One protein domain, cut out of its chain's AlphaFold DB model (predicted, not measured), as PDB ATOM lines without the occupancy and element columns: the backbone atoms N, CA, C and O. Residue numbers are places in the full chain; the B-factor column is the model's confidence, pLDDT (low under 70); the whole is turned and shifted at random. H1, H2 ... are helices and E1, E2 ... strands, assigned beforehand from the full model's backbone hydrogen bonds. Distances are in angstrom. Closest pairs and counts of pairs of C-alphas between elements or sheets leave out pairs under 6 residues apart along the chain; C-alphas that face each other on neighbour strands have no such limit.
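This is residues 14 to 74 of the 74 residues of the protein "Hypothetical protein" of Rotaria socialis (UniProt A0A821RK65). One long helix, H1, runs along one face of a small sheet of three short antiparallel strands, order E1 E2 E3, in two layers, while the shorter H2 packs steeply on H1. The 61 printed residues hold, in order, E1, E2, H1, H2 and E3, a mixed class. The whole is compact, radius of gyration of the C-alphas 11.0 A, but elongated, spanning 33 by 22 by 17 A.

Start at E2, residues 20 to 24, in a hairpin with E1, residues 14 to 17: N 14 and O 22 are 2.8 A apart, within hydrogen-bond range. On E3, residues 71 to 73, find O 72, 2.8 A from N 23. H1, residues 28 to 49, is over E1 and E2, height over the sheet 9.2 A; its closest C-alphas to E1 are Arg 39 and Ile 16, 5.3 A. H2, residues 55 to 64, only grazes the sheet; it touches residues 38 to 42 of H1 alone, closest C-alphas Leu 58 and Met 38, 7.2 A, at a steep tilt of 56 degrees, opposite ways. In H1 and H2 every O i to N i+4 pair is within range.

Find C-alpha 28 at (136.766, 163.584, 186.520); H1 runs 31.6 A to C-alpha 49 at (151.730, 138.255, 174.923). E1 measures 9.3 A, E2 13.1 A, H2 14.3 A and E3 6.2 A.

The printed part has no cut and no long link. Residues 66 to 74 are under pLDDT 70.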
ATOM      1  N   MET A  14     133.648 154.638 179.916       86.94
ATOM      2  CA  MET A  14     134.829 154.791 179.081       86.94
ATOM      3  C   MET A  14     135.287 153.420 178.600       86.94
ATOM      4  O   MET A  14     135.489 152.512 179.403       86.94
ATOM      5  N   PHE A  15     135.496 153.293 177.294       90.44
ATOM      6  CA  PHE A  15     136.088 152.097 176.701       90.44
ATOM      7  C   PHE A  15     137.603 152.124 176.910       90.44
ATOM      8  O   PHE A  15     138.262 153.128 176.601       90.44
ATOM      9  N   ILE A  16     138.142 151.060 177.496       91.38
ATOM     10  CA  ILE A  16     139.579 150.900 177.741       91.38
ATOM     11  C   ILE A  16     140.197 150.034 176.656       91.38
ATOM     12  O   ILE A  16     141.223 150.417 176.110       91.38
ATOM     13  N   ASP A  17     139.546 148.927 176.337       90.00
ATOM     14  CA  ASP A  17     139.955 147.992 175.298       90.00
ATOM     15  C   ASP A  17     138.700 147.449 174.602       90.00
ATOM     16  O   ASP A  17     137.587 147.676 175.093       90.00
ATOM     17  N   ASP A  18     138.861 146.729 173.496       89.81
ATOM     18  CA  ASP A  18     137.741 146.179 172.718       89.81
ATOM     19  C   ASP A  18     136.819 145.291 173.574       89.81
ATOM     20  O   ASP A  18     135.601 145.284 173.398       89.81
ATOM     21  N   HIS A  19     137.390 144.588 174.557       89.88
ATOM     22  CA  HIS A  19     136.682 143.710 175.493       89.88
ATOM     23  C   HIS A  19     136.554 144.274 176.919       89.88
ATOM     24  O   HIS A  19     136.181 143.527 177.823       89.88
ATOM     25  N   ILE A  20     136.880 145.557 177.161       89.81
ATOM     26  CA  ILE A  20     136.874 146.149 178.515       89.81
ATOM     27  C   ILE A  20     136.205 147.530 178.551       89.81
ATOM     28  O   ILE A  20     136.736 148.527 178.042       89.81
ATOM     29  N   GLY A  21     135.084 147.611 179.277       89.94
ATOM     30  CA  GLY A  21     134.402 148.847 179.654       89.94
ATOM     31  C   GLY A  21     134.641 149.232 181.118       89.94
ATOM     32  O   GLY A  21     134.721 148.394 182.014       89.94
ATOM     33  N   VAL A  22     134.760 150.534 181.395       87.56
ATOM     34  CA  VAL A  22     134.922 151.038 182.768       87.56
ATOM     35  C   VAL A  22     133.967 152.181 183.039       87.56
ATOM     36  O   VAL A  22     133.897 153.142 182.274       87.56
ATOM     37  N   SER A  23     133.290 152.115 184.182       87.38
ATOM     38  CA  SER A  23     132.520 153.216 184.738       87.38
ATOM     39  C   SER A  23     133.184 153.741 186.007       87.38
ATOM     40  O   SER A  23     133.403 153.004 186.969       87.38
ATOM     41  N   ILE A  24     133.529 155.030 186.029       82.06
ATOM     42  CA  ILE A  24     134.189 155.644 187.189       82.06
ATOM     43  C   ILE A  24     133.235 156.621 187.861       82.06
ATOM     44  O   ILE A  24     132.775 157.587 187.253       82.06
ATOM     45  N   ALA A  25     132.978 156.385 189.147       80.50
ATOM     46  CA  ALA A  25     132.263 157.311 190.010       80.50
ATOM     47  C   ALA A  25     133.273 158.097 190.863       80.50
ATOM     48  O   ALA A  25     134.047 157.508 191.618       80.50
ATOM     49  N   GLY A  26     133.287 159.427 190.735       79.06
ATOM     50  CA  GLY A  26     134.192 160.301 191.488       79.06
ATOM     51  C   GLY A  26     134.700 161.493 190.677       79.06
ATOM     52  O   GLY A  26     134.008 161.995 189.789       79.06
ATOM     53  N   LEU A  27     135.915 161.954 190.990       81.06
ATOM     54  CA  LEU A  27     136.547 163.099 190.333       81.06
ATOM     55  C   LEU A  27     136.891 162.795 188.864       81.06
ATOM     56  O   LEU A  27     137.537 161.796 188.543       81.06
ATOM     57  N   ALA A  28     136.516 163.704 187.961       80.69
ATOM     58  CA  ALA A  28     136.766 163.584 186.520       80.69
ATOM     59  C   ALA A  28     138.258 163.453 186.167       80.69
ATOM     60  O   ALA A  28     138.636 162.720 185.253       80.69
ATOM     61  N   SER A  29     139.110 164.186 186.888       82.62
ATOM     62  CA  SER A  29     140.569 164.170 186.732       82.62
ATOM     63  C   SER A  29     141.140 162.778 186.984       82.62
ATOM     64  O   SER A  29     141.949 162.272 186.208       82.62
ATOM     65  N   ASP A  30     140.655 162.133 188.034       82.31
ATOM     66  CA  ASP A  30     141.075 160.803 188.432       82.31
ATOM     67  C   ASP A  30     140.643 159.735 187.443       82.31
ATOM     68  O   ASP A  30     141.425 158.837 187.131       82.31
ATOM     69  N   ALA A  31     139.422 159.870 186.921       83.81
ATOM     70  CA  ALA A  31     138.901 158.983 185.899       83.81
ATOM     71  C   ALA A  31     139.798 158.981 184.652       83.81
ATOM     72  O   ALA A  31     140.159 157.915 184.166       83.81
ATOM     73  N   ARG A  32     140.239 160.165 184.200       85.62
ATOM     74  CA  ARG A  32     141.142 160.319 183.043       85.62
ATOM     75  C   ARG A  32     142.518 159.697 183.273       85.62
ATOM     76  O   ARG A  32     143.076 159.064 182.377       85.62
ATOM     77  N   ILE A  33     143.092 159.897 184.459       87.50
ATOM     78  CA  ILE A  33     144.413 159.340 184.787       87.50
ATOM     79  C   ILE A  33     144.326 157.814 184.891       87.50
ATOM     80  O   ILE A  33     145.205 157.117 184.381       87.50
ATOM     81  N   LEU A  34     143.275 157.293 185.532       87.50
ATOM     82  CA  LEU A  34     143.070 155.855 185.664       87.50
ATOM     83  C   LEU A  34     142.801 155.208 184.303       87.50
ATOM     84  O   LEU A  34     143.454 154.225 183.977       87.50
ATOM     85  N   SER A  35     141.937 155.789 183.467       88.69
ATOM     86  CA  SER A  35     141.655 155.249 182.133       88.69
ATOM     87  C   SER A  35     142.905 155.195 181.257       88.69
ATOM     88  O   SER A  35     143.113 154.220 180.541       88.69
ATOM     89  N   ARG A  36     143.774 156.214 181.332       90.38
ATOM     90  CA  ARG A  36     145.049 156.213 180.605       90.38
ATOM     91  C   ARG A  36     145.962 155.088 181.084       90.38
ATOM     92  O   ARG A  36     146.519 154.385 180.253       90.38
ATOM     93  N   PHE A  37     146.076 154.905 182.399       90.69
ATOM     94  CA  PHE A  37     146.849 153.808 182.978       90.69
ATOM     95  C   PHE A  37     146.331 152.442 182.507       90.69
ATOM     96  O   PHE A  37     147.106 151.650 181.988       90.69
ATOM     97  N   MET A  38     145.021 152.193 182.604       91.44
ATOM     98  CA  MET A  38     144.431 150.907 182.215       91.44
ATOM     99  C   MET A  38     144.600 150.612 180.719       91.44
ATOM    100  O   MET A  38     144.893 149.478 180.359       91.44
ATOM    101  N   ARG A  39     144.490 151.632 179.854       93.38
ATOM    102  CA  ARG A  39     144.766 151.496 178.413       93.38
ATOM    103  C   ARG A  39     146.212 151.096 178.145       93.38
ATOM    104  O   ARG A  39     146.459 150.198 177.353       93.38
ATOM    105  N   THR A  40     147.161 151.748 178.815       93.56
ATOM    106  CA  THR A  40     148.583 151.416 178.680       93.56
ATOM    107  C   THR A  40     148.867 149.983 179.123       93.56
ATOM    108  O   THR A  40     149.575 149.274 178.421       93.56
ATOM    109  N   GLU A  41     148.271 149.526 180.225       92.25
ATOM    110  CA  GLU A  41     148.419 148.137 180.675       92.25
ATOM    111  C   GLU A  41     147.870 147.130 179.656       92.25
ATOM    112  O   GLU A  41     148.529 146.128 179.379       92.25
ATOM    113  N   CYS A  42     146.705 147.404 179.058       93.25
ATOM    114  CA  CYS A  42     146.122 146.532 178.033       93.25
ATOM    115  C   CYS A  42     147.003 146.456 176.778       93.25
ATOM    116  O   CYS A  42     147.332 145.357 176.337       93.25
ATOM    117  N   ILE A  43     147.481 147.601 176.276       94.06
ATOM    118  CA  ILE A  43     148.391 147.666 175.119       94.06
ATOM    119  C   ILE A  43     149.706 146.937 175.411       94.06
ATOM    120  O   ILE A  43     150.176 146.161 174.585       94.06
ATOM    121  N   ASN A  44     150.295 147.138 176.592       94.00
ATOM    122  CA  ASN A  44     151.537 146.467 176.976       94.00
ATOM    123  C   ASN A  44     151.365 144.944 177.044       94.00
ATOM    124  O   ASN A  44     152.273 144.201 176.677       94.00
ATOM    125  N   HIS A  45     150.209 144.468 177.508       93.81
ATOM    126  CA  HIS A  45     149.914 143.040 177.547       93.81
ATOM    127  C   HIS A  45     149.700 142.463 176.152       93.81
ATOM    128  O   HIS A  45     150.255 141.412 175.846       93.81
ATOM    129  N   GLN A  46     148.961 143.172 175.299       93.19
ATOM    130  CA  GLN A  46     148.782 142.779 173.908       93.19
ATOM    131  C   GLN A  46     150.128 142.724 173.181       93.19
ATOM    132  O   GLN A  46     150.417 141.728 172.535       93.19
ATOM    133  N   TYR A  47     150.990 143.724 173.365       94.38
ATOM    134  CA  TYR A  47     152.324 143.762 172.763       94.38
ATOM    135  C   TYR A  47     153.265 142.666 173.292       94.38
ATOM    136  O   TYR A  47     154.110 142.166 172.559       94.38
ATOM    137  N   GLY A  48     153.159 142.305 174.575       95.12
ATOM    138  CA  GLY A  48     154.045 141.317 175.196       95.12
ATOM    139  C   GLY A  48     153.608 139.860 175.032       95.12
ATOM    140  O   GLY A  48     154.452 138.968 175.076       95.12
ATOM    141  N   TYR A  49     152.304 139.606 174.895       93.81
ATOM    142  CA  TYR A  49     151.730 138.255 174.923       93.81
ATOM    143  C   TYR A  49     150.854 137.924 173.706       93.81
ATOM    144  O   TYR A  49     150.305 136.821 173.669       93.81
ATOM    145  N   ASP A  50     150.680 138.858 172.761       93.62
ATOM    146  CA  ASP A  50     149.786 138.759 171.591       93.62
ATOM    147  C   ASP A  50     148.357 138.316 171.953       93.62
ATOM    148  O   ASP A  50     147.669 137.616 171.207       93.62
ATOM    149  N   LYS A  51     147.902 138.696 173.152       92.38
ATOM    150  CA  LYS A  51     146.611 138.289 173.715       92.38
ATOM    151  C   LYS A  51     145.905 139.461 174.394       92.38
ATOM    152  O   LYS A  51     146.575 140.335 174.945       92.38
ATOM    153  N   PRO A  52     144.559 139.477 174.399       91.50
ATOM    154  CA  PRO A  52     143.790 140.474 175.135       91.50
ATOM    155  C   PRO A  52     144.056 140.369 176.643       91.50
ATOM    156  O   PRO A  52     144.130 139.268 177.193       91.50
ATOM    157  N   MET A  53     144.179 141.513 177.327       92.56
ATOM    158  CA  MET A  53     144.425 141.557 178.774       92.56
ATOM    159  C   MET A  53     143.243 140.958 179.559       92.56
ATOM    160  O   MET A  53     142.129 141.474 179.453       92.56
ATOM    161  N   PRO A  54     143.448 139.937 180.412       92.44
ATOM    162  CA  PRO A  54     142.388 139.426 181.276       92.44
ATOM    163  C   PRO A  54     141.936 140.468 182.306       92.44
ATOM    164  O   PRO A  54     142.763 141.065 183.002       92.44
ATOM    165  N   VAL A  55     140.618 140.632 182.475       90.38
ATOM    166  CA  VAL A  55     140.028 141.622 183.398       90.38
ATOM    167  C   VAL A  55     140.534 141.438 184.830       90.38
ATOM    168  O   VAL A  55     140.914 142.415 185.469       90.38
ATOM    169  N   THR A  56     140.621 140.198 185.324       90.12
ATOM    170  CA  THR A  56     141.123 139.893 186.676       90.12
ATOM    171  C   THR A  56     142.542 140.419 186.897       90.12
ATOM    172  O   THR A  56     142.822 141.042 187.914       90.12
ATOM    173  N   ARG A  57     143.427 140.258 185.907       90.31
ATOM    174  CA  ARG A  57     144.813 140.731 185.998       90.31
ATOM    175  C   ARG A  57     144.893 142.254 185.964       90.31
ATOM    176  O   ARG A  57     145.646 142.859 186.724       90.31
ATOM    177  N   LEU A  58     144.082 142.878 185.110       89.62
ATOM    178  CA  LEU A  58     143.951 144.329 185.078       89.62
ATOM    179  C   LEU A  58     143.442 144.871 186.427       89.62
ATOM    180  O   LEU A  58     143.939 145.899 186.892       89.62
ATOM    181  N   MET A  59     142.510 144.173 187.087       87.25
ATOM    182  CA  MET A  59     142.048 144.529 188.434       87.25
ATOM    183  C   MET A  59     143.170 144.462 189.463       87.25
ATOM    184  O   MET A  59     143.308 145.396 190.251       87.25
ATOM    185  N   ASP A  60     144.002 143.422 189.438       89.38
ATOM    186  CA  ASP A  60     145.139 143.307 190.355       89.38
ATOM    187  C   ASP A  60     146.134 144.459 190.163       89.38
ATOM    188  O   ASP A  60     146.597 145.063 191.135       89.38
ATOM    189  N   HIS A  61     146.403 144.841 188.911       87.38
ATOM    190  CA  HIS A  61     147.266 145.980 188.589       87.38
ATOM    191  C   HIS A  61     146.671 147.307 189.095       87.38
ATOM    192  O   HIS A  61     147.391 148.149 189.636       87.38
ATOM    193  N   VAL A  62     145.353 147.498 188.966       85.75
ATOM    194  CA  VAL A  62     144.651 148.682 189.490       85.75
ATOM    195  C   VAL A  62     144.610 148.687 191.018       85.75
ATOM    196  O   VAL A  62     144.817 149.740 191.619       85.75
ATOM    197  N   SER A  63     144.393 147.531 191.646       84.19
ATOM    198  CA  SER A  63     144.345 147.352 193.101       84.19
ATOM    199  C   SER A  63     145.698 147.641 193.756       84.19
ATOM    200  O   SER A  63     145.767 148.329 194.778       84.19
ATOM    201  N   ASN A  64     146.783 147.176 193.131       80.75
ATOM    202  CA  ASN A  64     148.146 147.449 193.580       80.75
ATOM    203  C   ASN A  64     148.595 148.885 193.251       80.75
ATOM    204  O   ASN A  64     149.473 149.456 193.902       80.75
ATOM    205  N   SER A  65     147.973 149.525 192.258       74.00
ATOM    206  CA  SER A  65     148.177 150.949 192.032       74.00
ATOM    207  C   SER A  65     147.656 151.740 193.235       74.00
ATOM    208  O   SER A  65     146.523 151.576 193.679       74.00
ATOM    209  N   LYS A  66     148.444 152.696 193.741       60.47
ATOM    210  CA  LYS A  66     148.069 153.551 194.891       60.47
ATOM    211  C   LYS A  66     146.799 154.397 194.663       60.47
ATOM    212  O   LYS A  66     146.346 155.097 195.565       60.47
ATOM    213  N   LYS A  67     146.200 154.346 193.469       59.56
ATOM    214  CA  LYS A  67     144.969 155.041 193.082       59.56
ATOM    215  C   LYS A  67     143.728 154.212 193.456       59.56
ATOM    216  O   LYS A  67     142.921 153.898 192.587       59.56
ATOM    217  N   LYS A  68     143.556 153.883 194.742       51.59
ATOM    218  CA  LYS A  68     142.350 153.204 195.252       51.59
ATOM    219  C   LYS A  68     141.117 154.076 195.010       51.59
ATOM    220  O   LYS A  68     140.919 155.071 195.705       51.59
ATOM    221  N   LYS A  69     140.301 153.732 194.014       55.16
ATOM    222  CA  LYS A  69     139.051 154.435 193.683       55.16
ATOM    223  C   LYS A  69     137.964 153.421 193.373       55.16
ATOM    224  O   LYS A  69     138.247 152.362 192.823       55.16
ATOM    225  N   LYS A  70     136.724 153.745 193.739       51.47
ATOM    226  CA  LYS A  70     135.551 152.925 193.418       51.47
ATOM    227  C   LYS A  70     135.272 153.040 191.915       51.47
ATOM    228  O   LYS A  70     134.559 153.940 191.481       51.47
ATOM    229  N   ALA A  71     135.892 152.171 191.127       55.78
ATOM    230  CA  ALA A  71     135.565 151.968 189.723       55.78
ATOM    231  C   ALA A  71     134.659 150.735 189.612       55.78
ATOM    232  O   ALA A  71     134.921 149.711 190.242       55.78
ATOM    233  N   ILE A  72     133.568 150.871 188.864       57.25
ATOM    234  CA  ILE A  72     132.649 149.781 188.543       57.25
ATOM    235  C   ILE A  72     133.008 149.338 187.126       57.25
ATOM    236  O   ILE A  72     132.932 150.127 186.184       57.25
ATOM    237  N   PHE A  73     133.448 148.095 186.997       59.16
ATOM    238  CA  PHE A  73     133.833 147.487 185.727       59.16
ATOM    239  C   PHE A  73     132.616 146.774 185.143       59.16
ATOM    240  O   PHE A  73     131.944 146.043 185.874       59.16
ATOM    241  N   LEU A  74     132.298 147.071 183.882       50.84
ATOM    242  CA  LEU A  74     131.143 146.545 183.147       50.84
ATOM    243  C   LEU A  74     131.629 145.770 181.927       50.84
ATOM    244  O   LEU A  74     132.565 146.276 181.263       50.84
TER     245      LEU A  74